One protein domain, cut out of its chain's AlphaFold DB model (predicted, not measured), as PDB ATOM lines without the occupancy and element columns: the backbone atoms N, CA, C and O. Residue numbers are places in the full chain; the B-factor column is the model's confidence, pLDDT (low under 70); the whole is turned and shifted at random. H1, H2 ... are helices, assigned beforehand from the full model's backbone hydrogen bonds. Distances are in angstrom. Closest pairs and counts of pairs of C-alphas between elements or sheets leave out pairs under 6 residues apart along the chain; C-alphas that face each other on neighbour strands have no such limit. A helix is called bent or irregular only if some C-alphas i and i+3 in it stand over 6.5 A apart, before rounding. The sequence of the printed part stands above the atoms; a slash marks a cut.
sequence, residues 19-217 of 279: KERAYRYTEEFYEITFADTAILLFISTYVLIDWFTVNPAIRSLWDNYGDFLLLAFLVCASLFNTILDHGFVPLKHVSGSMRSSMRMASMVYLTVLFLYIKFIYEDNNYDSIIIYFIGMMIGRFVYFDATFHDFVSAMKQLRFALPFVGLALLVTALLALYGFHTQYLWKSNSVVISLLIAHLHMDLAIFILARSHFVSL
ATOM      1  N   LYS A  19     115.787 135.860 153.534       63.69
ATOM      2  CA  LYS A  19     115.158 136.905 152.735       63.69
ATOM      3  C   LYS A  19     115.811 137.034 151.354       63.69
ATOM      4  O   LYS A  19     115.104 136.952 150.358       63.69
ATOM      5  N   GLU A  20     117.135 137.154 151.288       65.69
ATOM      6  CA  GLU A  20     117.885 137.231 150.021       65.69
ATOM      7  C   GLU A  20     117.637 136.009 149.132       65.69
ATOM      8  O   GLU A  20     117.400 136.147 147.935       65.69
ATOM      9  N   ARG A  21     117.578 134.811 149.725       67.69
ATOM     10  CA  ARG A  21     117.273 133.582 148.976       67.69
ATOM     11  C   ARG A  21     115.865 133.572 148.393       67.69
ATOM     12  O   ARG A  21     115.691 133.142 147.259       67.69
ATOM     13  N   ALA A  22     114.872 134.031 149.152       67.38
ATOM     14  CA  ALA A  22     113.491 134.087 148.679       67.38
ATOM     15  C   ALA A  22     113.328 135.081 147.517       67.38
ATOM     16  O   ALA A  22     112.647 134.767 146.541       67.38
ATOM     17  N   TYR A  23     113.987 136.242 147.588       72.00
ATOM     18  CA  TYR A  23     113.997 137.205 146.484       72.00
ATOM     19  C   TYR A  23     114.686 136.637 145.248       72.00
ATOM     20  O   TYR A  23     114.105 136.688 144.170       72.00
ATOM     21  N   ARG A  24     115.851 136.006 145.418       73.19
ATOM     22  CA  ARG A  24     116.579 135.377 144.314       73.19
ATOM     23  C   ARG A  24     115.747 134.300 143.612       73.19
ATOM     24  O   ARG A  24     115.646 134.317 142.397       73.19
ATOM     25  N   TYR A  25     115.076 133.425 144.363       75.56
ATOM     26  CA  TYR A  25     114.189 132.407 143.784       75.56
ATOM     27  C   TYR A  25     112.960 132.991 143.079       75.56
ATOM     28  O   TYR A  25     112.475 132.405 142.116       75.56
ATOM     29  N   THR A  26     112.454 134.134 143.547       75.94
ATOM     30  CA  THR A  26     111.325 134.821 142.904       75.94
ATOM     31  C   THR A  26     111.763 135.497 141.605       75.94
ATOM     32  O   THR A  26     111.062 135.381 140.605       75.94
ATOM     33  N   GLU A  27     112.927 136.154 141.599       77.00
ATOM     34  CA  GLU A  27     113.540 136.736 140.396       77.00
ATOM     35  C   GLU A  27     113.876 135.656 139.362       77.00
ATOM     36  O   GLU A  27     113.572 135.812 138.185       77.00
ATOM     37  N   GLU A  28     114.437 134.532 139.808       78.62
ATOM     38  CA  GLU A  28     114.707 133.366 138.971       78.62
ATOM     39  C   GLU A  28     113.417 132.843 138.311       78.62
ATOM     40  O   GLU A  28     113.342 132.701 137.091       78.62
ATOM     41  N   PHE A  29     112.376 132.586 139.103       83.19
ATOM     42  CA  PHE A  29     111.097 132.114 138.579       83.19
ATOM     43  C   PHE A  29     110.481 133.094 137.571       83.19
ATOM     44  O   PHE A  29     110.024 132.668 136.513       83.19
ATOM     45  N   TYR A  30     110.531 134.392 137.877       83.00
ATOM     46  CA  TYR A  30     110.042 135.450 136.999       83.00
ATOM     47  C   TYR A  30     110.800 135.513 135.667       83.00
ATOM     48  O   TYR A  30     110.174 135.662 134.627       83.00
ATOM     49  N   GLU A  31     112.127 135.350 135.674       81.44
ATOM     50  CA  GLU A  31     112.937 135.356 134.446       81.44
ATOM     51  C   GLU A  31     112.500 134.250 133.474       81.44
ATOM     52  O   GLU A  31     112.427 134.472 132.265       81.44
ATOM     53  N   ILE A  32     112.177 133.057 133.995       84.44
ATOM     54  CA  ILE A  32     111.641 131.961 133.176       84.44
ATOM     55  C   ILE A  32     110.263 132.336 132.629       84.44
ATOM     56  O   ILE A  32     110.071 132.328 131.414       84.44
ATOM     57  N   THR A  33     109.314 132.688 133.504       87.19
ATOM     58  CA  THR A  33     107.913 132.878 133.096       87.19
ATOM     59  C   THR A  33     107.760 134.036 132.123       87.19
ATOM     60  O   THR A  33     107.054 133.909 131.126       87.19
ATOM     61  N   PHE A  34     108.492 135.123 132.348       85.56
ATOM     62  CA  PHE A  34     108.461 136.308 131.506       85.56
ATOM     63  C   PHE A  34     109.042 136.049 130.105       85.56
ATOM     64  O   PHE A  34     108.463 136.477 129.101       85.56
ATOM     65  N   ALA A  35     110.142 135.293 130.015       85.06
ATOM     66  CA  ALA A  35     110.705 134.872 128.732       85.06
ATOM     67  C   ALA A  35     109.724 133.995 127.937       85.06
ATOM     68  O   ALA A  35     109.572 134.157 126.719       85.06
ATOM     69  N   ASP A  36     109.014 133.104 128.629       89.06
ATOM     70  CA  ASP A  36     108.016 132.227 128.021       89.06
ATOM     71  C   ASP A  36     106.781 133.001 127.550       89.06
ATOM     72  O   ASP A  36     106.269 132.748 126.454       89.06
ATOM     73  N   THR A  37     106.350 134.008 128.314       91.00
ATOM     74  CA  THR A  37     105.264 134.923 127.941       91.00
ATOM     75  C   THR A  37     105.555 135.635 126.626       91.00
ATOM     76  O   THR A  37     104.666 135.726 125.778       91.00
ATOM     77  N   ALA A  38     106.791 136.092 126.400       89.50
ATOM     78  CA  ALA A  38     107.166 136.738 125.143       89.50
ATOM     79  C   ALA A  38     107.000 135.792 123.940       89.50
ATOM     80  O   ALA A  38     106.437 136.178 122.917       89.50
ATOM     81  N   ILE A  39     107.429 134.534 124.060       90.31
ATOM     82  CA  ILE A  39     107.284 133.531 122.994       90.31
ATOM     83  C   ILE A  39     105.807 133.194 122.764       90.31
ATOM     84  O   ILE A  39     105.330 133.223 121.624       90.31
ATOM     85  N   LEU A  40     105.052 132.948 123.836       92.56
ATOM     86  CA  LEU A  40     103.622 132.654 123.760       92.56
ATOM     87  C   LEU A  40     102.809 133.814 123.183       92.56
ATOM     88  O   LEU A  40     101.815 133.560 122.503       92.56
ATOM     89  N   LEU A  41     103.219 135.065 123.402       92.75
ATOM     90  CA  LEU A  41     102.553 136.248 122.855       92.75
ATOM     91  C   LEU A  41     102.569 136.235 121.322       92.75
ATOM     92  O   LEU A  41     101.534 136.418 120.678       92.75
ATOM     93  N   PHE A  42     103.731 135.966 120.730       92.12
ATOM     94  CA  PHE A  42     103.904 135.934 119.278       92.12
ATOM     95  C   PHE A  42     103.264 134.696 118.637       92.12
ATOM     96  O   PHE A  42     102.617 134.820 117.597       92.12
ATOM     97  N   ILE A  43     103.343 133.523 119.276       91.75
ATOM     98  CA  ILE A  43     102.635 132.321 118.794       91.75
ATOM     99  C   ILE A  43     101.116 132.513 118.906       91.75
ATOM    100  O   ILE A  43     100.373 132.167 117.992       91.75
ATOM    101  N   SER A  44     100.624 133.115 119.990       91.31
ATOM    102  CA  SER A  44      99.193 133.418 120.121       91.31
ATOM    103  C   SER A  44      98.739 134.425 119.073       91.31
ATOM    104  O   SER A  44      97.643 134.288 118.541       91.31
ATOM    105  N   THR A  45      99.583 135.404 118.738       91.50
ATOM    106  CA  THR A  45      99.313 136.359 117.656       91.50
ATOM    107  C   THR A  45      99.187 135.642 116.314       91.50
ATOM    108  O   THR A  45      98.239 135.909 115.581       91.50
ATOM    109  N   TYR A  46     100.072 134.685 116.013       90.94
ATOM    110  CA  TYR A  46      99.954 133.834 114.824       90.94
ATOM    111  C   TYR A  46      98.605 133.106 114.767       90.94
ATOM    112  O   TYR A  46      97.881 133.222 113.781       90.94
ATOM    113  N   VAL A  47      98.242 132.413 115.851       88.62
ATOM    114  CA  VAL A  47      96.978 131.664 115.948       88.62
ATOM    115  C   VAL A  47      95.765 132.590 115.825       88.62
ATOM    116  O   VAL A  47      94.759 132.229 115.218       88.62
ATOM    117  N   LEU A  48      95.850 133.799 116.380       88.69
ATOM    118  CA  LEU A  48      94.779 134.784 116.300       88.69
ATOM    119  C   LEU A  48      94.589 135.287 114.864       88.69
ATOM    120  O   LEU A  48      93.453 135.428 114.414       88.69
ATOM    121  N   ILE A  49      95.681 135.533 114.135       88.00
ATOM    122  CA  ILE A  49      95.610 135.945 112.731       88.00
ATOM    123  C   ILE A  49      95.044 134.812 111.869       88.00
ATOM    124  O   ILE A  49      94.170 135.083 111.048       88.00
ATOM    125  N   ASP A  50      95.465 133.561 112.084       86.38
ATOM    126  CA  ASP A  50      94.891 132.402 111.384       86.38
ATOM    127  C   ASP A  50      93.367 132.330 111.577       86.38
ATOM    128  O   ASP A  50      92.610 132.235 110.608       86.38
ATOM    129  N   TRP A  51      92.908 132.505 112.820       84.25
ATOM    130  CA  TRP A  51      91.486 132.503 113.159       84.25
ATOM    131  C   TRP A  51      90.700 133.649 112.502       84.25
ATOM    132  O   TRP A  51      89.579 133.446 112.032       84.25
ATOM    133  N   PHE A  52      91.277 134.853 112.428       83.88
ATOM    134  CA  PHE A  52      90.639 136.016 111.798       83.88
ATOM    135  C   PHE A  52      90.796 136.080 110.277       83.88
ATOM    136  O   PHE A  52      90.207 136.962 109.637       83.88
ATOM    137  N   THR A  53      91.544 135.161 109.666       81.50
ATOM    138  CA  THR A  53      91.741 135.114 108.216       81.50
ATOM    139  C   THR A  53      90.497 134.538 107.525       81.50
ATOM    140  O   THR A  53      90.471 133.411 107.037       81.50
ATOM    141  N   VAL A  54      89.429 135.340 107.505       73.12
ATOM    142  CA  VAL A  54      88.115 135.011 106.923       73.12
ATOM    143  C   VAL A  54      88.034 135.411 105.443       73.12
ATOM    144  O   VAL A  54      87.254 134.846 104.679       73.12
ATOM    145  N   ASN A  55      88.843 136.382 105.002       81.44
ATOM    146  CA  ASN A  55      88.842 136.835 103.611       81.44
ATOM    147  C   ASN A  55      89.604 135.836 102.712       81.44
ATOM    148  O   ASN A  55      90.786 135.597 102.969       81.44
ATOM    149  N   PRO A  56      88.999 135.311 101.628       80.38
ATOM    150  CA  PRO A  56      89.625 134.306 100.764       80.38
ATOM    151  C   PRO A  56      90.934 134.772 100.104       80.38
ATOM    152  O   PRO A  56      91.831 133.958  99.894       80.38
ATOM    153  N   ALA A  57      91.090 136.071  99.822       79.75
ATOM    154  CA  ALA A  57      92.338 136.609  99.271       79.75
ATOM    155  C   ALA A  57      93.479 136.599 100.304       79.75
ATOM    156  O   ALA A  57      94.617 136.273  99.975       79.75
ATOM    157  N   ILE A  58      93.163 136.914 101.565       80.94
ATOM    158  CA  ILE A  58      94.125 136.869 102.675       80.94
ATOM    159  C   ILE A  58      94.430 135.414 103.030       80.94
ATOM    160  O   ILE A  58      95.584 135.087 103.274       80.94
ATOM    161  N   ARG A  59      93.429 134.525 102.967       84.56
ATOM    162  CA  ARG A  59      93.605 133.092 103.223       84.56
ATOM    163  C   ARG A  59      94.570 132.447 102.243       84.56
ATOM    164  O   ARG A  59      95.485 131.765 102.672       84.56
ATOM    165  N   SER A  60      94.445 132.751 100.952       84.56
ATOM    166  CA  SER A  60      95.390 132.247  99.952       84.56
ATOM    167  C   SER A  60      96.826 132.724 100.200       84.56
ATOM    168  O   SER A  60      97.761 131.956  99.991       84.56
ATOM    169  N   LEU A  61      97.034 133.964 100.653       83.25
ATOM    170  CA  LEU A  61      98.373 134.437 101.022       83.25
ATOM    171  C   LEU A  61      98.871 133.774 102.312       83.25
ATOM    172  O   LEU A  61     100.035 133.385 102.389       83.25
ATOM    173  N   TRP A  62      97.994 133.616 103.300       88.62
ATOM    174  CA  TRP A  62      98.300 132.980 104.576       88.62
ATOM    175  C   TRP A  62      98.677 131.507 104.412       88.62
ATOM    176  O   TRP A  62      99.687 131.085 104.955       88.62
ATOM    177  N   ASP A  63      97.957 130.748 103.587       85.44
ATOM    178  CA  ASP A  63      98.254 129.333 103.345       85.44
ATOM    179  C   ASP A  63      99.624 129.142 102.650       85.44
ATOM    180  O   ASP A  63     100.281 128.123 102.844       85.44
ATOM    181  N   ASN A  64     100.093 130.130 101.874       88.94
ATOM    182  CA  ASN A  64     101.391 130.071 101.187       88.94
ATOM    183  C   ASN A  64     102.576 130.523 102.059       88.94
ATOM    184  O   ASN A  64     103.702 130.072 101.842       88.94
ATOM    185  N   TYR A  65     102.353 131.440 103.006       89.31
ATOM    186  CA  TYR A  65     103.425 132.084 103.776       89.31
ATOM    187  C   TYR A  65     103.296 131.932 105.297       89.31
ATOM    188  O   TYR A  65     104.152 132.430 106.026       89.31
ATOM    189  N   GLY A  66     102.262 131.250 105.790       87.06
ATOM    190  CA  GLY A  66     101.939 131.135 107.212       87.06
ATOM    191  C   GLY A  66     103.083 130.544 108.024       87.06
ATOM    192  O   GLY A  66     103.443 131.087 109.062       87.06
ATOM    193  N   ASP A  67     103.735 129.510 107.506       89.56
ATOM    194  CA  ASP A  67     104.902 128.889 108.133       89.56
ATOM    195  C   ASP A  67     106.105 129.841 108.233       89.56
ATOM    196  O   ASP A  67     106.766 129.932 109.270       89.56
ATOM    197  N   PHE A  68     106.369 130.618 107.176       90.94
ATOM    198  CA  PHE A  68     107.425 131.634 107.185       90.94
ATOM    199  C   PHE A  68     107.105 132.775 108.156       90.94
ATOM    200  O   PHE A  68     108.005 133.277 108.830       90.94
ATOM    201  N   LEU A  69     105.832 133.166 108.259       90.69
ATOM    202  CA  LEU A  69     105.362 134.164 109.217       90.69
ATOM    203  C   LEU A  69     105.448 133.657 110.659       90.69
ATOM    204  O   LEU A  69     105.880 134.405 111.532       90.69
ATOM    205  N   LEU A  70     105.102 132.394 110.911       91.56
ATOM    206  CA  LEU A  70     105.252 131.758 112.219       91.56
ATOM    207  C   LEU A  70     106.724 131.718 112.642       91.56
ATOM    208  O   LEU A  70     107.058 132.135 113.752       91.56
ATOM    209  N   LEU A  71     107.614 131.293 111.742       91.56
ATOM    210  CA  LEU A  71     109.054 131.331 111.984       91.56
ATOM    211  C   LEU A  71     109.536 132.763 112.265       91.56
ATOM    212  O   LEU A  71     110.264 132.986 113.230       91.56
ATOM    213  N   ALA A  72     109.098 133.744 111.469       91.50
ATOM    214  CA  ALA A  72     109.443 135.148 111.675       91.50
ATOM    215  C   ALA A  72     108.959 135.664 113.038       91.50
ATOM    216  O   ALA A  72     109.721 136.319 113.744       91.50
ATOM    217  N   PHE A  73     107.739 135.324 113.455       91.56
ATOM    218  CA  PHE A  73     107.214 135.682 114.770       91.56
ATOM    219  C   PHE A  73     107.993 135.045 115.916       91.56
ATOM    220  O   PHE A  73     108.236 135.719 116.914       91.56
ATOM    221  N   LEU A  74     108.459 133.804 115.776       90.50
ATOM    222  CA  LEU A  74     109.334 133.185 116.775       90.50
ATOM    223  C   LEU A  74     110.707 133.872 116.851       90.50
ATOM    224  O   LEU A  74     111.234 134.077 117.947       90.50
ATOM    225  N   VAL A  75     111.280 134.284 115.712       88.50
ATOM    226  CA  VAL A  75     112.509 135.100 115.687       88.50
ATOM    227  C   VAL A  75     112.269 136.444 116.367       88.50
ATOM    228  O   VAL A  75     113.039 136.828 117.249       88.50
ATOM    229  N   CYS A  76     111.184 137.136 116.016       89.25
ATOM    230  CA  CYS A  76     110.792 138.393 116.644       89.25
ATOM    231  C   CYS A  76     110.596 138.232 118.149       89.25
ATOM    232  O   CYS A  76     111.095 139.067 118.891       89.25
ATOM    233  N   ALA A  77     109.961 137.154 118.613       88.75
ATOM    234  CA  ALA A  77     109.798 136.877 120.035       88.75
ATOM    235  C   ALA A  77     111.142 136.713 120.747       88.75
ATOM    236  O   ALA A  77     111.362 137.288 121.807       88.75
ATOM    237  N   SER A  78     112.071 135.975 120.135       80.94
ATOM    238  CA  SER A  78     113.424 135.795 120.661       80.94
ATOM    239  C   SER A  78     114.185 137.122 120.764       80.94
ATOM    240  O   SER A  78     114.861 137.357 121.762       80.94
ATOM    241  N   LEU A  79     114.079 137.991 119.753       82.81
ATOM    242  CA  LEU A  79     114.701 139.321 119.763       82.81
ATOM    243  C   LEU A  79     114.019 140.261 120.760       82.81
ATOM    244  O   LEU A  79     114.691 140.987 121.487       82.81
ATOM    245  N   PHE A  80     112.690 140.227 120.813       83.25
ATOM    246  CA  PHE A  80     111.890 141.014 121.737       83.25
ATOM    247  C   PHE A  80     112.189 140.632 123.183       83.25
ATOM    248  O   PHE A  80     112.331 141.520 124.013       83.25
ATOM    249  N   ASN A  81     112.395 139.343 123.465       79.31
ATOM    250  CA  ASN A  81     112.844 138.887 124.773       79.31
ATOM    251  C   ASN A  81     114.184 139.533 125.159       79.31
ATOM    252  O   ASN A  81     114.292 140.095 126.240       79.31
ATOM    253  N   THR A  82     115.160 139.586 124.243       74.38
ATOM    254  CA  THR A  82     116.442 140.287 124.468       74.38
ATOM    255  C   THR A  82     116.265 141.790 124.733       74.38
ATOM    256  O   THR A  82     117.025 142.376 125.503       74.38
ATOM    257  N   ILE A  83     115.274 142.433 124.107       74.25
ATOM    258  CA  ILE A  83     114.963 143.853 124.339       74.25
ATOM    259  C   ILE A  83     114.302 144.041 125.710       74.25
ATOM    260  O   ILE A  83     114.704 144.923 126.470       74.25
ATOM    261  N   LEU A  84     113.314 143.211 126.049       70.00
ATOM    262  CA  LEU A  84     112.637 143.248 127.346       70.00
ATOM    263  C   LEU A  84     113.603 142.961 128.501       70.00
ATOM    264  O   LEU A  84     113.546 143.633 129.528       70.00
ATOM    265  N   ASP A  85     114.544 142.049 128.277       66.06
ATOM    266  CA  ASP A  85     115.658 141.715 129.160       66.06
ATOM    267  C   ASP A  85     116.549 142.914 129.520       66.06
ATOM    268  O   ASP A  85     117.193 142.912 130.573       66.06
ATOM    269  N   HIS A  86     116.626 143.919 128.647       62.41
ATOM    270  CA  HIS A  86     117.381 145.152 128.871       62.41
ATOM    271  C   HIS A  86     116.480 146.301 129.363       62.41
ATOM    272  O   HIS A  86     116.963 147.253 129.976       62.41
ATOM    273  N   GLY A  87     115.177 146.252 129.069       52.62
ATOM    274  CA  GLY A  87     114.264 147.383 129.239       52.62
ATOM    275  C   GLY A  87     113.297 147.306 130.422       52.62
ATOM    276  O   GLY A  87     112.966 148.352 130.973       52.62
ATOM    277  N   PHE A  88     112.801 146.120 130.800       50.72
ATOM    278  CA  PHE A  88     111.590 146.037 131.631       50.72
ATOM    279  C   PHE A  88     111.844 145.840 133.131       50.72
ATOM    280  O   PHE A  88     111.073 146.368 133.927       50.72
ATOM    281  N   VAL A  89     112.934 145.177 133.540       49.84
ATOM    282  CA  VAL A  89     113.394 145.122 134.942       49.84
ATOM    283  C   VAL A  89     114.900 144.814 134.956       49.84
ATOM    284  O   VAL A  89     115.281 143.723 134.541       49.84
ATOM    285  N   PRO A  90     115.789 145.703 135.437       45.91
ATOM    286  CA  PRO A  90     117.158 145.300 135.734       45.91
ATOM    287  C   PRO A  90     117.118 144.321 136.914       45.91
ATOM    288  O   PRO A  90     116.975 144.734 138.066       45.91
ATOM    289  N   LEU A  91     117.188 143.017 136.635       49.03
ATOM    290  CA  LEU A  91     117.311 141.990 137.668       49.03
ATOM    291  C   LEU A  91     118.656 142.175 138.365       49.03
ATOM    292  O   LEU A  91     119.716 141.852 137.834       49.03
ATOM    293  N   LYS A  92     118.595 142.782 139.548       51.16
ATOM    294  CA  LYS A  92     119.753 143.328 140.254       51.16
ATOM    295  C   LYS A  92     120.579 142.243 140.970       51.16
ATOM    296  O   LYS A  92     121.680 142.551 141.414       51.16
ATOM    297  N   HIS A  93     120.094 140.993 141.063       48.22
ATOM    298  CA  HIS A  93     120.738 139.919 141.845       48.22
ATOM    299  C   HIS A  93     121.024 138.604 141.090       48.22
ATOM    300  O   HIS A  93     121.581 137.675 141.683       48.22
ATOM    301  N   VAL A  94     120.701 138.489 139.796       52.22
ATOM    302  CA  VAL A  94     120.979 137.270 139.011       52.22
ATOM    303  C   VAL A  94     122.314 137.413 138.272       52.22
ATOM    304  O   VAL A  94     122.444 138.203 137.341       52.22
ATOM    305  N   SER A  95     123.322 136.628 138.670       53.12
ATOM    306  CA  SER A  95     124.618 136.586 137.972       53.12
ATOM    307  C   SER A  95     124.455 136.186 136.494       53.12
ATOM    308  O   SER A  95     123.620 135.340 136.161       53.12
ATOM    309  N   GLY A  96     125.274 136.746 135.594       56.66
ATOM    310  CA  GLY A  96     125.153 136.526 134.142       56.66
ATOM    311  C   GLY A  96     125.192 135.050 133.706       56.66
ATOM    312  O   GLY A  96     124.504 134.664 132.761       56.66
ATOM    313  N   SER A  97     125.910 134.193 134.443       56.81
ATOM    314  CA  SER A  97     125.936 132.738 134.216       56.81
ATOM    315  C   SER A  97     124.604 132.058 134.567       56.81
ATOM    316  O   SER A  97     124.163 131.154 133.851       56.81
ATOM    317  N   MET A  98     123.930 132.514 135.625       61.00
ATOM    318  CA  MET A  98     122.633 131.973 136.028       61.00
ATOM    319  C   MET A  98     121.541 132.409 135.056       61.00
ATOM    320  O   MET A  98     120.740 131.582 134.640       61.00
ATOM    321  N   ARG A  99     121.584 133.657 134.581       66.81
ATOM    322  CA  ARG A  99     120.653 134.168 133.568       66.81
ATOM    323  C   ARG A  99     120.618 133.312 132.298       66.81
ATOM    324  O   ARG A  99     119.546 132.970 131.806       66.81
ATOM    325  N   SER A 100     121.786 132.910 131.791       66.69
ATOM    326  CA  SER A 100     121.875 132.014 130.628       66.69
ATOM    327  C   SER A 100     121.218 130.653 130.902       66.69
ATOM    328  O   SER A 100     120.406 130.170 130.109       66.69
ATOM    329  N   SER A 101     121.479 130.080 132.082       71.25
ATOM    330  CA  SER A 101     120.857 128.823 132.516       71.25
ATOM    331  C   SER A 101     119.332 128.927 132.634       71.25
ATOM    332  O   SER A 101     118.628 127.983 132.280       71.25
ATOM    333  N   MET A 102     118.809 130.074 133.074       74.06
ATOM    334  CA  MET A 102     117.367 130.323 133.186       74.06
ATOM    335  C   MET A 102     116.692 130.431 131.821       74.06
ATOM    336  O   MET A 102     115.641 129.831 131.603       74.06
ATOM    337  N   ARG A 103     117.341 131.085 130.852       74.88
ATOM    338  CA  ARG A 103     116.867 131.099 129.460       74.88
ATOM    339  C   ARG A 103     116.821 129.694 128.865       74.88
ATOM    340  O   ARG A 103     115.877 129.364 128.158       74.88
ATOM    341  N   MET A 104     117.802 128.841 129.163       75.88
ATOM    342  CA  MET A 104     117.760 127.436 128.738       75.88
ATOM    343  C   MET A 104     116.650 126.649 129.438       75.88
ATOM    344  O   MET A 104     115.980 125.842 128.795       75.88
ATOM    345  N   ALA A 105     116.420 126.903 130.728       81.75
ATOM    346  CA  ALA A 105     115.322 126.301 131.478       81.75
ATOM    347  C   ALA A 105     113.947 126.672 130.894       81.75
ATOM    348  O   ALA A 105     113.107 125.786 130.755       81.75
ATOM    349  N   SER A 106     113.758 127.926 130.468       84.50
ATOM    350  CA  SER A 106     112.573 128.404 129.729       84.50
ATOM    351  C   SER A 106     112.357 127.621 128.420       84.50
ATOM    352  O   SER A 106     111.275 127.086 128.177       84.50
ATOM    353  N   MET A 107     113.409 127.401 127.621       83.25
ATOM    354  CA  MET A 107     113.281 126.605 126.387       83.25
ATOM    355  C   MET A 107     112.861 125.152 126.665       83.25
ATOM    356  O   MET A 107     112.058 124.580 125.924       83.25
ATOM    357  N   VAL A 108     113.373 124.547 127.743       84.31
ATOM    358  CA  VAL A 108     112.971 123.195 128.166       84.31
ATOM    359  C   VAL A 108     111.532 123.182 128.666       84.31
ATOM    360  O   VAL A 108     110.770 122.289 128.293       84.31
ATOM    361  N   TYR A 109     111.147 124.176 129.465       89.62
ATOM    362  CA  TYR A 109     109.783 124.351 129.948       89.62
ATOM    363  C   TYR A 109     108.778 124.418 128.787       89.62
ATOM    364  O   TYR A 109     107.870 123.585 128.725       89.62
ATOM    365  N   LEU A 110     108.983 125.320 127.819       89.88
ATOM    366  CA  LEU A 110     108.106 125.445 126.650       89.88
ATOM    367  C   LEU A 110     108.120 124.195 125.765       89.88
ATOM    368  O   LEU A 110     107.076 123.809 125.243       89.88
ATOM    369  N   THR A 111     109.266 123.521 125.629       88.19
ATOM    370  CA  THR A 111     109.343 122.253 124.884       88.19
ATOM    371  C   THR A 111     108.443 121.192 125.515       88.19
ATOM    372  O   THR A 111     107.625 120.587 124.824       88.19
ATOM    373  N   VAL A 112     108.553 120.974 126.831       89.44
ATOM    374  CA  VAL A 112     107.714 120.004 127.556       89.44
ATOM    375  C   VAL A 112     106.238 120.377 127.443       89.44
ATOM    376  O   VAL A 112     105.393 119.510 127.229       89.44
ATOM    377  N   LEU A 113     105.933 121.667 127.539       90.25
ATOM    378  CA  LEU A 113     104.580 122.195 127.466       90.25
ATOM    379  C   LEU A 113     103.936 121.969 126.091       90.25
ATOM    380  O   LEU A 113     102.817 121.464 126.023       90.25
ATOM    381  N   PHE A 114     104.634 122.270 124.992       89.50
ATOM    382  CA  PHE A 114     104.096 122.022 123.655       89.50
ATOM    383  C   PHE A 114     103.986 120.530 123.334       89.50
ATOM    384  O   PHE A 114     102.980 120.111 122.765       89.50
ATOM    385  N   LEU A 115     104.959 119.713 123.754       88.56
ATOM    386  CA  LEU A 115     104.868 118.257 123.611       88.56
ATOM    387  C   LEU A 115     103.668 117.689 124.378       88.56
ATOM    388  O   LEU A 115     102.963 116.825 123.863       88.56
ATOM    389  N   TYR A 116     103.398 118.205 125.578       88.00
ATOM    390  CA  TYR A 116     102.222 117.829 126.359       88.00
ATOM    391  C   TYR A 116     100.911 118.229 125.668       88.00
ATOM    392  O   TYR A 116      99.979 117.429 125.604       88.00
ATOM    393  N   ILE A 117     100.841 119.435 125.096       85.25
ATOM    394  CA  ILE A 117      99.670 119.877 124.325       85.25
ATOM    395  C   ILE A 117      99.463 118.969 123.108       85.25
ATOM    396  O   ILE A 117      98.352 118.485 122.898       85.25
ATOM    397  N   LYS A 118     100.519 118.660 122.347       85.88
ATOM    398  CA  LYS A 118     100.426 117.729 121.213       85.88
ATOM    399  C   LYS A 118      99.929 116.352 121.648       85.88
ATOM    400  O   LYS A 118      99.077 115.783 120.972       85.88
ATOM    401  N   PHE A 119     100.429 115.846 122.775       87.12
ATOM    402  CA  PHE A 119     100.034 114.548 123.320       87.12
ATOM    403  C   PHE A 119      98.538 114.468 123.655       87.12
ATOM    404  O   PHE A 119      97.943 113.410 123.499       87.12
ATOM    405  N   ILE A 120      97.922 115.567 124.100       84.00
ATOM    406  CA  ILE A 120      96.500 115.585 124.474       84.00
ATOM    407  C   ILE A 120      95.579 115.872 123.288       84.00
ATOM    408  O   ILE A 120      94.497 115.296 123.211       84.00
ATOM    409  N   TYR A 121      95.960 116.803 122.413       77.69
ATOM    410  CA  TYR A 121      95.056 117.320 121.386       77.69
ATOM    411  C   TYR A 121      95.182 116.604 120.038       77.69
ATOM    412  O   TYR A 121      94.295 116.773 119.208       77.69
ATOM    413  N   GLU A 122      96.253 115.829 119.815       75.19
ATOM    414  CA  GLU A 122      96.515 115.067 118.578       75.19
ATOM    415  C   GLU A 122      96.315 115.877 117.271       75.19
ATOM    416  O   GLU A 122      96.056 115.322 116.209       75.19
ATOM    417  N   ASP A 123      96.472 117.206 117.322       76.69
ATOM    418  CA  ASP A 123      96.258 118.119 116.189       76.69
ATOM    419  C   ASP A 123      97.591 118.437 115.486       76.69
ATOM    420  O   ASP A 123      98.632 118.604 116.131       76.69
ATOM    421  N   ASN A 124      97.566 118.505 114.155       75.62
ATOM    422  CA  ASN A 124      98.712 118.827 113.304       75.62
ATOM    423  C   ASN A 124      99.076 120.319 113.342       75.62
ATOM    424  O   ASN A 124     100.223 120.667 113.079       75.62
ATOM    425  N   ASN A 125      98.153 121.202 113.732       77.31
ATOM    426  CA  ASN A 125      98.443 122.634 113.890       77.31
ATOM    427  C   ASN A 125      99.573 122.891 114.903       77.31
ATOM    428  O   ASN A 125     100.336 123.850 114.781       77.31
ATOM    429  N   TYR A 126      99.711 122.011 115.898       82.38
ATOM    430  CA  TYR A 126     100.789 122.086 116.878       82.38
ATOM    431  C   TYR A 126     102.122 121.552 116.347       82.38
ATOM    432  O   TYR A 126     103.158 121.921 116.895       82.38
ATOM    433  N   ASP A 127     102.132 120.750 115.279       87.19
ATOM    434  CA  ASP A 127     103.368 120.193 114.716       87.19
ATOM    435  C   ASP A 127     104.228 121.294 114.112       87.19
ATOM    436  O   ASP A 127     105.413 121.380 114.427       87.19
ATOM    437  N   SER A 128     103.621 122.193 113.331       87.75
ATOM    438  CA  SER A 128     104.302 123.377 112.807       87.75
ATOM    439  C   SER A 128     104.883 124.215 113.948       87.75
ATOM    440  O   SER A 128     106.083 124.488 113.969       87.75
ATOM    441  N   ILE A 129     104.075 124.548 114.962       88.56
ATOM    442  CA  ILE A 129     104.525 125.337 116.122       88.56
ATOM    443  C   ILE A 129     105.712 124.664 116.827       88.56
ATOM    444  O   ILE A 129     106.714 125.327 117.096       88.56
ATOM    445  N   ILE A 130     105.637 123.356 117.087       89.94
ATOM    446  CA  ILE A 130     106.693 122.594 117.765       89.94
ATOM    447  C   ILE A 130     107.959 122.526 116.914       89.94
ATOM    448  O   ILE A 130     109.048 122.770 117.431       89.94
ATOM    449  N   ILE A 131     107.843 122.215 115.622       90.19
ATOM    450  CA  ILE A 131     108.991 122.085 114.719       90.19
ATOM    451  C   ILE A 131     109.711 123.424 114.584       90.19
ATOM    452  O   ILE A 131     110.935 123.464 114.712       90.19
ATOM    453  N   TYR A 132     108.982 124.526 114.386       89.75
ATOM    454  CA  TYR A 132     109.606 125.845 114.295       89.75
ATOM    455  C   TYR A 132     110.180 126.298 115.634       89.75
ATOM    456  O   TYR A 132     111.260 126.885 115.655       89.75
ATOM    457  N   PHE A 133     109.533 125.977 116.756       88.25
ATOM    458  CA  PHE A 133     110.074 126.269 118.082       88.25
ATOM    459  C   PHE A 133     111.372 125.494 118.361       88.25
ATOM    460  O   PHE A 133     112.369 126.089 118.766       88.25
ATOM    461  N   ILE A 134     111.406 124.187 118.081       87.94
ATOM    462  CA  ILE A 134     112.614 123.360 118.214       87.94
ATOM    463  C   ILE A 134     113.696 123.830 117.236       87.94
ATOM    464  O   ILE A 134     114.856 123.942 117.622       87.94
ATOM    465  N   GLY A 135     113.336 124.155 115.993       86.00
ATOM    466  CA  GLY A 135     114.257 124.707 115.000       86.00
ATOM    467  C   GLY A 135     114.877 126.026 115.458       86.00
ATOM    468  O   GLY A 135     116.087 126.206 115.351       86.00
ATOM    469  N   MET A 136     114.079 126.910 116.055       83.94
ATOM    470  CA  MET A 136     114.540 128.149 116.683       83.94
ATOM    471  C   MET A 136     115.440 127.895 117.891       83.94
ATOM    472  O   MET A 136     116.464 128.559 118.049       83.94
ATOM    473  N   MET A 137     115.091 126.918 118.727       80.56
ATOM    474  CA  MET A 137     115.894 126.506 119.871       80.56
ATOM    475  C   MET A 137     117.268 125.998 119.422       80.56
ATOM    476  O   MET A 137     118.291 126.483 119.900       80.56
ATOM    477  N   ILE A 138     117.299 125.079 118.453       80.19
ATOM    478  CA  ILE A 138     118.532 124.554 117.858       80.19
ATOM    479  C   ILE A 138     119.310 125.676 117.172       80.19
ATOM    480  O   ILE A 138     120.511 125.778 117.379       80.19
ATOM    481  N   GLY A 139     118.651 126.548 116.405       75.50
ATOM    482  CA  GLY A 139     119.283 127.690 115.749       75.50
ATOM    483  C   GLY A 139     119.968 128.623 116.745       75.50
ATOM    484  O   GLY A 139     121.109 129.016 116.524       75.50
ATOM    485  N   ARG A 140     119.327 128.902 117.886       72.81
ATOM    486  CA  ARG A 140     119.928 129.669 118.984       72.81
ATOM    487  C   ARG A 140     121.152 128.955 119.565       72.81
ATOM    488  O   ARG A 140     122.170 129.606 119.766       72.81
ATOM    489  N   PHE A 141     121.088 127.642 119.782       68.62
ATOM    490  CA  PHE A 141     122.227 126.866 120.288       68.62
ATOM    491  C   PHE A 141     123.388 126.777 119.288       68.62
ATOM    492  O   PHE A 141     124.539 126.955 119.663       68.62
ATOM    493  N   VAL A 142     123.101 126.559 118.007       66.00
ATOM    494  CA  VAL A 142     124.119 126.404 116.960       66.00
ATOM    495  C   VAL A 142     124.758 127.746 116.583       66.00
ATOM    496  O   VAL A 142     125.954 127.786 116.311       66.00
ATOM    497  N   TYR A 143     123.990 128.842 116.569       61.94
ATOM    498  CA  TYR A 143     124.484 130.172 116.191       61.94
ATOM    499  C   TYR A 143     125.232 130.888 117.329       61.94
ATOM    500  O   TYR A 143     126.189 131.606 117.050       61.94
ATOM    501  N   PHE A 144     124.824 130.708 118.596       53.16
ATOM    502  CA  PHE A 144     125.413 131.430 119.738       53.16
ATOM    503  C   PHE A 144     126.333 130.595 120.640       53.16
ATOM    504  O   PHE A 144     127.193 131.182 121.287       53.16
ATOM    505  N   ASP A 145     126.188 129.268 120.698       56.00
ATOM    506  CA  ASP A 145     126.856 128.425 121.706       56.00
ATOM    507  C   ASP A 145     127.819 127.413 121.058       56.00
ATOM    508  O   ASP A 145     127.794 126.225 121.360       56.00
ATOM    509  N   ALA A 146     128.653 127.876 120.113       53.56
ATOM    510  CA  ALA A 146     129.479 127.089 119.178       53.56
ATOM    511  C   ALA A 146     130.449 126.040 119.785       53.56
ATOM    512  O   ALA A 146     131.183 125.380 119.046       53.56
ATOM    513  N   THR A 147     130.425 125.802 121.093       61.31
ATOM    514  CA  THR A 147     131.074 124.659 121.727       61.31
ATOM    515  C   THR A 147     130.005 123.746 122.324       61.31
ATOM    516  O   THR A 147     129.409 124.047 123.349       61.31
ATOM    517  N   PHE A 148     129.825 122.543 121.770       62.38
ATOM    518  CA  PHE A 148     128.993 121.476 122.370       62.38
ATOM    519  C   PHE A 148     129.339 121.214 123.858       62.38
ATOM    520  O   PHE A 148     128.530 120.712 124.636       62.38
ATOM    521  N   HIS A 149     130.561 121.574 124.259       63.16
ATOM    522  CA  HIS A 149     131.030 121.588 125.638       63.16
ATOM    523  C   HIS A 149     130.244 122.547 126.555       63.16
ATOM    524  O   HIS A 149     129.944 122.187 127.698       63.16
ATOM    525  N   ASP A 150     129.880 123.727 126.063       63.00
ATOM    526  CA  ASP A 150     129.139 124.749 126.804       63.00
ATOM    527  C   ASP A 150     127.667 124.347 126.927       63.00
ATOM    528  O   ASP A 150     127.126 124.361 128.034       63.00
ATOM    529  N   PHE A 151     127.096 123.752 125.873       65.19
ATOM    530  CA  PHE A 151     125.794 123.082 125.930       65.19
ATOM    531  C   PHE A 151     125.742 121.972 126.992       65.19
ATOM    532  O   PHE A 151     124.834 121.933 127.823       65.19
ATOM    533  N   VAL A 152     126.723 121.058 127.016       68.31
ATOM    534  CA  VAL A 152     126.771 119.977 128.023       68.31
ATOM    535  C   VAL A 152     126.947 120.547 129.432       68.31
ATOM    536  O   VAL A 152     126.369 120.031 130.395       68.31
ATOM    537  N   SER A 153     127.727 121.616 129.569       64.50
ATOM    538  CA  SER A 153     127.912 122.317 130.840       64.50
ATOM    539  C   SER A 153     126.620 122.990 131.301       64.50
ATOM    540  O   SER A 153     126.271 122.895 132.480       64.50
ATOM    541  N   ALA A 154     125.852 123.564 130.380       64.06
ATOM    542  CA  ALA A 154     124.561 124.163 130.661       64.06
ATOM    543  C   ALA A 154     123.471 123.116 130.946       64.06
ATOM    544  O   ALA A 154     122.682 123.297 131.868       64.06
ATOM    545  N   MET A 155     123.486 121.950 130.292       68.50
ATOM    546  CA  MET A 155     122.624 120.805 130.638       68.50
ATOM    547  C   MET A 155     122.915 120.261 132.046       68.50
ATOM    548  O   MET A 155     122.006 119.874 132.782       68.50
ATOM    549  N   LYS A 156     124.184 120.264 132.477       70.88
ATOM    550  CA  LYS A 156     124.543 119.933 133.867       70.88
ATOM    551  C   LYS A 156     124.078 120.995 134.860       70.88
ATOM    552  O   LYS A 156     123.862 120.653 136.020       70.88
ATOM    553  N   GLN A 157     123.943 122.250 134.439       66.00
ATOM    554  CA  GLN A 157     123.394 123.337 135.255       66.00
ATOM    555  C   GLN A 157     121.860 123.321 135.274       66.00
ATOM    556  O   GLN A 157     121.265 123.553 136.325       66.00
ATOM    557  N   LEU A 158     121.222 122.899 134.179       68.62
ATOM    558  CA  LEU A 158     119.776 122.717 134.070       68.62
ATOM    559  C   LEU A 158     119.231 121.815 135.178       68.62
ATOM    560  O   LEU A 158     118.148 122.079 135.680       68.62
ATOM    561  N   ARG A 159     119.977 120.800 135.640       73.62
ATOM    562  CA  ARG A 159     119.522 119.949 136.757       73.62
ATOM    563  C   ARG A 159     119.229 120.726 138.047       73.62
ATOM    564  O   ARG A 159     118.433 120.270 138.858       73.62
ATOM    565  N   PHE A 160     119.877 121.874 138.238       71.44
ATOM    566  CA  PHE A 160     119.624 122.774 139.362       71.44
ATOM    567  C   PHE A 160     118.472 123.743 139.077       71.44
ATOM    568  O   PHE A 160     117.813 124.170 140.018       71.44
ATOM    569  N   ALA A 161     118.189 124.025 137.800       71.56
ATOM    570  CA  ALA A 161     117.044 124.820 137.357       71.56
ATOM    571  C   ALA A 161     115.744 123.997 137.183       71.56
ATOM    572  O   ALA A 161     114.646 124.547 137.218       71.56
ATOM    573  N   LEU A 162     115.842 122.667 137.063       78.56
ATOM    574  CA  LEU A 162     114.718 121.725 136.988       78.56
ATOM    575  C   LEU A 162     113.632 121.918 138.059       78.56
ATOM    576  O   LEU A 162     112.461 121.844 137.687       78.56
ATOM    577  N   PRO A 163     113.933 122.151 139.354       83.81
ATOM    578  CA  PRO A 163     112.881 122.427 140.330       83.81
ATOM    579  C   PRO A 163     112.045 123.662 139.965       83.81
ATOM    580  O   PRO A 163     110.839 123.639 140.191       83.81
ATOM    581  N   PHE A 164     112.634 124.695 139.354       84.25
ATOM    582  CA  PHE A 164     111.890 125.871 138.887       84.25
ATOM    583  C   PHE A 164     111.045 125.562 137.658       84.25
ATOM    584  O   PHE A 164     109.899 125.990 137.602       84.25
ATOM    585  N   VAL A 165     111.553 124.750 136.725       84.94
ATOM    586  CA  VAL A 165     110.760 124.260 135.582       84.94
ATOM    587  C   VAL A 165     109.562 123.441 136.067       84.94
ATOM    588  O   VAL A 165     108.438 123.656 135.622       84.94
ATOM    589  N   GLY A 166     109.778 122.526 137.017       86.19
ATOM    590  CA  GLY A 166     108.708 121.737 137.625       86.19
ATOM    591  C   GLY A 166     107.696 122.605 138.373       86.19
ATOM    592  O   GLY A 166     106.493 122.376 138.266       86.19
ATOM    593  N   LEU A 167     108.170 123.633 139.081       88.12
ATOM    594  CA  LEU A 167     107.312 124.613 139.739       88.12
ATOM    595  C   LEU A 167     106.488 125.409 138.719       88.12
ATOM    596  O   LEU A 167     105.285 125.546 138.911       88.12
ATOM    597  N   ALA A 168     107.096 125.876 137.627       86.81
ATOM    598  CA  ALA A 168     106.408 126.614 136.569       86.81
ATOM    599  C   ALA A 168     105.320 125.751 135.924       86.81
ATOM    600  O   ALA A 168     104.176 126.184 135.822       86.81
ATOM    601  N   LEU A 169     105.628 124.489 135.599       89.56
ATOM    602  CA  LEU A 169     104.643 123.536 135.074       89.56
ATOM    603  C   LEU A 169     103.488 123.310 136.053       89.56
ATOM    604  O   LEU A 169     102.329 123.305 135.643       89.56
ATOM    605  N   LEU A 170     103.789 123.149 137.345       91.12
ATOM    606  CA  LEU A 170     102.770 122.959 138.374       91.12
ATOM    607  C   LEU A 170     101.869 124.190 138.504       91.12
ATOM    608  O   LEU A 170     100.648 124.049 138.522       91.12
ATOM    609  N   VAL A 171     102.448 125.390 138.583       89.62
ATOM    610  CA  VAL A 171     101.688 126.641 138.703       89.62
ATOM    611  C   VAL A 171     100.833 126.862 137.456       89.62
ATOM    612  O   VAL A 171      99.646 127.157 137.587       89.62
ATOM    613  N   THR A 172     101.379 126.629 136.261       90.12
ATOM    614  CA  THR A 172     100.632 126.692 134.998       90.12
ATOM    615  C   THR A 172      99.476 125.693 134.969       90.12
ATOM    616  O   THR A 172      98.361 126.059 134.597       90.12
ATOM    617  N   ALA A 173      99.686 124.451 135.420       88.94
ATOM    618  CA  ALA A 173      98.631 123.442 135.497       88.94
ATOM    619  C   ALA A 173      97.527 123.832 136.494       88.94
ATOM    620  O   ALA A 173      96.341 123.725 136.179       88.94
ATOM    621  N   LEU A 174      97.897 124.327 137.679       90.25
ATOM    622  CA  LEU A 174      96.944 124.789 138.690       90.25
ATOM    623  C   LEU A 174      96.141 126.002 138.203       90.25
ATOM    624  O   LEU A 174      94.922 126.030 138.379       90.25
ATOM    625  N   LEU A 175      96.789 126.969 137.551       88.12
ATOM    626  CA  LEU A 175      96.125 128.127 136.948       88.12
ATOM    627  C   LEU A 175      95.195 127.722 135.809       88.12
ATOM    628  O   LEU A 175      94.094 128.261 135.717       88.12
ATOM    629  N   ALA A 176      95.587 126.757 134.978       85.94
ATOM    630  CA  ALA A 176      94.726 126.233 133.926       85.94
ATOM    631  C   ALA A 176      93.479 125.554 134.518       85.94
ATOM    632  O   ALA A 176      92.357 125.876 134.130       85.94
ATOM    633  N   LEU A 177      93.652 124.672 135.511       86.88
ATOM    634  CA  LEU A 177      92.542 124.007 136.205       86.88
ATOM    635  C   LEU A 177      91.593 125.019 136.857       86.88
ATOM    636  O   LEU A 177      90.376 124.947 136.669       86.88
ATOM    637  N   TYR A 178      92.144 125.988 137.586       86.94
ATOM    638  CA  TYR A 178      91.373 127.055 138.215       86.94
ATOM    639  C   TYR A 178      90.667 127.940 137.181       86.94
ATOM    640  O   TYR A 178      89.488 128.263 137.341       86.94
ATOM    641  N   GLY A 179      91.352 128.299 136.097       82.00
ATOM    642  CA  GLY A 179      90.826 129.124 135.014       82.00
ATOM    643  C   GLY A 179      89.659 128.469 134.279       82.00
ATOM    644  O   GLY A 179      88.657 129.134 134.014       82.00
ATOM    645  N   PHE A 180      89.729 127.160 134.016       83.38
ATOM    646  CA  PHE A 180      88.612 126.417 133.425       83.38
ATOM    647  C   PHE A 180      87.465 126.186 134.415       83.38
ATOM    648  O   PHE A 180      86.306 126.173 134.001       83.38
ATOM    649  N   HIS A 181      87.752 126.035 135.713       86.19
ATOM    650  CA  HIS A 181      86.715 125.936 136.743       86.19
ATOM    651  C   HIS A 181      85.941 127.255 136.900       86.19
ATOM    652  O   HIS A 181      84.714 127.258 136.940       86.19
ATOM    653  N   THR A 182      86.647 128.386 136.931       82.31
ATOM    654  CA  THR A 182      86.065 129.727 137.115       82.31
ATOM    655  C   THR A 182      85.541 130.371 135.830       82.31
ATOM    656  O   THR A 182      85.009 131.475 135.889       82.31
ATOM    657  N   GLN A 183      85.651 129.688 134.682       79.94
ATOM    658  CA  GLN A 183      85.280 130.198 133.351       79.94
ATOM    659  C   GLN A 183      86.073 131.439 132.900       79.94
ATOM    660  O   GLN A 183      85.666 132.119 131.960       79.94
ATOM    661  N   TYR A 184      87.217 131.724 133.529       74.38
ATOM    662  CA  TYR A 184      88.159 132.742 133.055       74.38
ATOM    663  C   TYR A 184      88.881 132.293 131.774       74.38
ATOM    664  O   TYR A 184      89.107 133.096 130.872       74.38
ATOM    665  N   LEU A 185      89.201 130.998 131.670       76.12
ATOM    666  CA  LEU A 185      89.681 130.388 130.433       76.12
ATOM    667  C   LEU A 185      88.492 129.817 129.662       76.12
ATOM    668  O   LEU A 185      87.837 128.872 130.113       76.12
ATOM    669  N   TRP A 186      88.212 130.378 128.487       71.25
ATOM    670  CA  TRP A 186      87.162 129.851 127.624       71.25
ATOM    671  C   TRP A 186      87.614 128.602 126.882       71.25
ATOM    672  O   TRP A 186      88.654 128.586 126.227       71.25
ATOM    673  N   LYS A 187      86.762 127.572 126.905       62.97
ATOM    674  CA  LYS A 187      86.970 126.319 126.163       62.97
ATOM    675  C   LYS A 187      86.982 126.502 124.641       62.97
ATOM    676  O   LYS A 187      87.440 125.609 123.943       62.97
ATOM    677  N   SER A 188      86.465 127.623 124.132       61.56
ATOM    678  CA  SER A 188      86.487 127.970 122.706       61.56
ATOM    679  C   SER A 188      87.822 128.545 122.238       61.56
ATOM    680  O   SER A 188      88.050 128.637 121.036       61.56
ATOM    681  N   ASN A 189      88.685 128.973 123.162       78.12
ATOM    682  CA  ASN A 189      89.978 129.534 122.805       78.12
ATOM    683  C   ASN A 189      90.941 128.410 122.430       78.12
ATOM    684  O   ASN A 189      90.932 127.341 123.043       78.12
ATOM    685  N   SER A 190      91.836 128.684 121.477       82.12
ATOM    686  CA  SER A 190      92.976 127.798 121.249       82.12
ATOM    687  C   SER A 190      93.763 127.622 122.550       82.12
ATOM    688  O   SER A 190      93.900 128.552 123.356       82.12
ATOM    689  N   VAL A 191      94.299 126.422 122.749       86.12
ATOM    690  CA  VAL A 191      95.088 126.054 123.931       86.12
ATOM    691  C   VAL A 191      96.241 127.031 124.148       86.12
ATOM    692  O   VAL A 191      96.496 127.429 125.279       86.12
ATOM    693  N   VAL A 192      96.872 127.495 123.065       88.50
ATOM    694  CA  VAL A 192      97.979 128.463 123.111       88.50
ATOM    695  C   VAL A 192      97.528 129.811 123.676       88.50
ATOM    696  O   VAL A 192      98.224 130.389 124.504       88.50
ATOM    697  N   ILE A 193      96.337 130.288 123.301       88.81
ATOM    698  CA  ILE A 193      95.780 131.545 123.820       88.81
ATOM    699  C   ILE A 193      95.465 131.397 125.310       88.81
ATOM    700  O   ILE A 193      95.794 132.270 126.109       88.81
ATOM    701  N   SER A 194      94.867 130.271 125.703       89.06
ATOM    702  CA  SER A 194      94.598 129.979 127.116       89.06
ATOM    703  C   SER A 194      95.889 129.918 127.936       89.06
ATOM    704  O   SER A 194      95.944 130.396 129.069       89.06
ATOM    705  N   LEU A 195      96.946 129.373 127.339       90.38
ATOM    706  CA  LEU A 195      98.261 129.290 127.944       90.38
ATOM    707  C   LEU A 195      98.916 130.666 128.103       90.38
ATOM    708  O   LEU A 195      99.442 130.953 129.177       90.38
ATOM    709  N   LEU A 196      98.832 131.530 127.085       92.31
ATOM    710  CA  LEU A 196      99.279 132.923 127.164       92.31
ATOM    711  C   LEU A 196      98.564 133.664 128.295       92.31
ATOM    712  O   LEU A 196      99.203 134.335 129.097       92.31
ATOM    713  N   ILE A 197      97.241 133.520 128.385       90.31
ATOM    714  CA  ILE A 197      96.437 134.160 129.430       90.31
ATOM    715  C   ILE A 197      96.884 133.694 130.828       90.31
ATOM    716  O   ILE A 197      97.031 134.517 131.731       90.31
ATOM    717  N   ALA A 198      97.144 132.395 131.007       90.88
ATOM    718  CA  ALA A 198      97.646 131.860 132.273       90.88
ATOM    719  C   ALA A 198      99.022 132.440 132.651       90.88
ATOM    720  O   ALA A 198      99.233 132.792 133.812       90.88
ATOM    721  N   HIS A 199      99.929 132.594 131.682       91.25
ATOM    722  CA  HIS A 199     101.249 133.190 131.915       91.25
ATOM    723  C   HIS A 199     101.164 134.686 132.221       91.25
ATOM    724  O   HIS A 199     101.755 135.136 133.196       91.25
ATOM    725  N   LEU A 200     100.335 135.444 131.493       90.75
ATOM    726  CA  LEU A 200     100.080 136.857 131.795       90.75
ATOM    727  C   LEU A 200      99.520 137.044 133.208       90.75
ATOM    728  O   LEU A 200      99.884 137.993 133.902       90.75
ATOM    729  N   HIS A 201      98.644 136.141 133.654       88.94
ATOM    730  CA  HIS A 201      98.131 136.168 135.020       88.94
ATOM    731  C   HIS A 201      99.232 135.885 136.048       88.94
ATOM    732  O   HIS A 201      99.295 136.550 137.082       88.94
ATOM    733  N   MET A 202     100.107 134.920 135.760       88.88
ATOM    734  CA  MET A 202     101.251 134.588 136.606       88.88
ATOM    735  C   MET A 202     102.221 135.770 136.729       88.88
ATOM    736  O   MET A 202     102.541 136.175 137.846       88.88
ATOM    737  N   ASP A 203     102.607 136.378 135.608       88.00
ATOM    738  CA  ASP A 203     103.507 137.535 135.577       88.00
ATOM    739  C   ASP A 203     102.890 138.744 136.287       88.00
ATOM    740  O   ASP A 203     103.561 139.412 137.074       88.00
ATOM    741  N   LEU A 204     101.589 138.994 136.095       86.19
ATOM    742  CA  LEU A 204     100.872 140.052 136.806       86.19
ATOM    743  C   LEU A 204     100.851 139.804 138.319       86.19
ATOM    744  O   LEU A 204     101.058 140.736 139.099       86.19
ATOM    745  N   ALA A 205     100.618 138.564 138.752       84.56
ATOM    746  CA  ALA A 205     100.632 138.207 140.166       84.56
ATOM    747  C   ALA A 205     102.022 138.424 140.783       84.56
ATOM    748  O   ALA A 205     102.124 139.017 141.859       84.56
ATOM    749  N   ILE A 206     103.091 138.018 140.090       81.00
ATOM    750  CA  ILE A 206     104.473 138.245 140.535       81.00
ATOM    751  C   ILE A 206     104.787 139.744 140.572       81.00
ATOM    752  O   ILE A 206     105.330 140.226 141.565       81.00
ATOM    753  N   PHE A 207     104.385 140.503 139.552       79.19
ATOM    754  CA  PHE A 207     104.575 141.953 139.499       79.19
ATOM    755  C   PHE A 207     103.878 142.668 140.665       79.19
ATOM    756  O   PHE A 207     104.476 143.512 141.337       79.19
ATOM    757  N   ILE A 208     102.630 142.294 140.967       79.38
ATOM    758  CA  ILE A 208     101.892 142.830 142.116       79.38
ATOM    759  C   ILE A 208     102.585 142.441 143.426       79.38
ATOM    760  O   ILE A 208     102.749 143.295 144.298       79.38
ATOM    761  N   LEU A 209     103.025 141.189 143.587       74.12
ATOM    762  CA  LEU A 209     103.747 140.731 144.782       74.12
ATOM    763  C   LEU A 209     105.071 141.479 144.985       74.12
ATOM    764  O   LEU A 209     105.384 141.874 146.111       74.12
ATOM    765  N   ALA A 210     105.807 141.727 143.902       68.44
ATOM    766  CA  ALA A 210     107.044 142.495 143.917       68.44
ATOM    767  C   ALA A 210     106.791 143.966 144.288       68.44
ATOM    768  O   ALA A 210     107.495 144.524 145.131       68.44
ATOM    769  N   ARG A 211     105.747 144.592 143.727       65.81
ATOM    770  CA  ARG A 211     105.429 146.010 143.961       65.81
ATOM    771  C   ARG A 211     104.777 146.284 145.317       65.81
ATOM    772  O   ARG A 211     104.964 147.370 145.869       65.81
ATOM    773  N   SER A 212     104.010 145.334 145.848       62.47
ATOM    774  CA  SER A 212     103.186 145.507 147.056       62.47
ATOM    775  C   SER A 212     103.949 145.385 148.380       62.47
ATOM    776  O   SER A 212     103.330 145.485 149.436       62.47
ATOM    777  N   HIS A 213     105.272 145.168 148.372       56.00
ATOM    778  CA  HIS A 213     106.059 144.899 149.587       56.00
ATOM    779  C   HIS A 213     105.483 143.757 150.459       56.00
ATOM    780  O   HIS A 213     105.890 143.603 151.605       56.00
ATOM    781  N   PHE A 214     104.581 142.903 149.959       52.97
ATOM    782  CA  PHE A 214     103.878 141.899 150.777       52.97
ATOM    783  C   PHE A 214     104.834 140.876 151.415       52.97
ATOM    784  O   PHE A 214     104.608 140.381 152.521       52.97
ATOM    785  N   VAL A 215     105.965 140.631 150.747       52.72
ATOM    786  CA  VAL A 215     107.093 139.851 151.266       52.72
ATOM    787  C   VAL A 215     107.631 140.459 152.571       52.72
ATOM    788  O   VAL A 215     107.888 139.729 153.525       52.72
ATOM    789  N   SER A 216     107.723 141.789 152.688       51.44
ATOM    790  CA  SER A 216     108.188 142.435 153.924       51.44
ATOM    791  C   SER A 216     107.222 142.219 155.095       51.44
ATOM    792  O   SER A 216     107.677 142.080 156.226       51.44
ATOM    793  N   LEU A 217     105.913 142.099 154.840       52.16
ATOM    794  CA  LEU A 217     104.894 141.892 155.875       52.16
ATOM    795  C   LEU A 217     104.858 140.453 156.406       52.16
ATOM    796  O   LEU A 217     104.805 140.257 157.624       52.16
TER     797      LEU A 217
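Overview. This is residues 19 to 217 of the 279 residues of an uncharacterized protein of Lachnospiraceae bacterium (UniProt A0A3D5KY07). One long helix, H1, runs through the core, with H2b and H6 packed along it at shallow angles, while H3, H4 and H5b make a second, crossing group over one side of it. H2a turns off beyond one end of H1, and the corner between H4 and H5a sticks out at residues 143 to 149. The printed part has 199 residues, with seven named helices in the order H1 to H7 and no named strand: all helix. It is compact, with a radius of gyration of the C-alphas of 17.7 A, and spans 57 by 47 by 32 A.

Along the chain. H1, residues 19 to 52, begins at C-alpha 19 (115.158, 136.905, 152.735) and is 47.7 A long. H2, residues 56 to 87, is one helix by its hydrogen bonds but bent: C-alphas 64 and 67 are 7.9 A apart. Its arms are H2a, residues 56 to 64, and H2b, residues 67 to 87, 29.6 A. H3 is residues 96 to 121, 37.9 A, and H4 residues 125 to 144, 29.0 A. H5, residues 148 to 181, is also one helix by its hydrogen bonds but bent, with C-alphas 160 and 163 6.8 A apart; its arms are H5a, residues 148 to 160, and H5b, residues 163 to 181, 26.6 A. H6 is residues 191 to 211, 30.1 A; H7, residues 214 to 217, ends at C-alpha 217 (104.894, 141.892, 155.875).

Arrangement. H1 is the hub. With residues 35 to 46 alone it touches H2b, at a shallow tilt of 30 degrees, opposite ways; the closest C-alphas, Ile 39 and Ala 77, are 5.1 A apart. H1 touches H6, closest C-alphas Ser 44 and Ile 193 at 5.4 A. H1 touches H3 with residues 28 to 36 alone, closest C-alphas Ile 32 and Ser 106 at 5.0 A, a steep tilt of 45 degrees. H3 and H4 form a helical hairpin, closest C-alphas Lys 118 and Tyr 126 at 6.2 A. H3 touches H5a about perpendicular, at 78 degrees, closest C-alphas Ser 101 and Ala 154 at 6.2 A. H2a and H7 touch no helix. Every O i to N i+4 pair is within hydrogen-bond range in H1, H3, H5b and H6, against 4 of 5 in H2a, 16 of 17 in H2b, 15 of 16 in H4 and 7 of 9 in H5a; H7 is too short for such a pair.

Size, cuts and confidence. The C-alphas farthest apart, Ala 57 and Leu 217, are 58.2 A apart. The printed part has no cut, and no link is long. Mean pLDDT of the printed part is 78.6; 47 residues are under 70, among them 85 to 100 and 141 to 155.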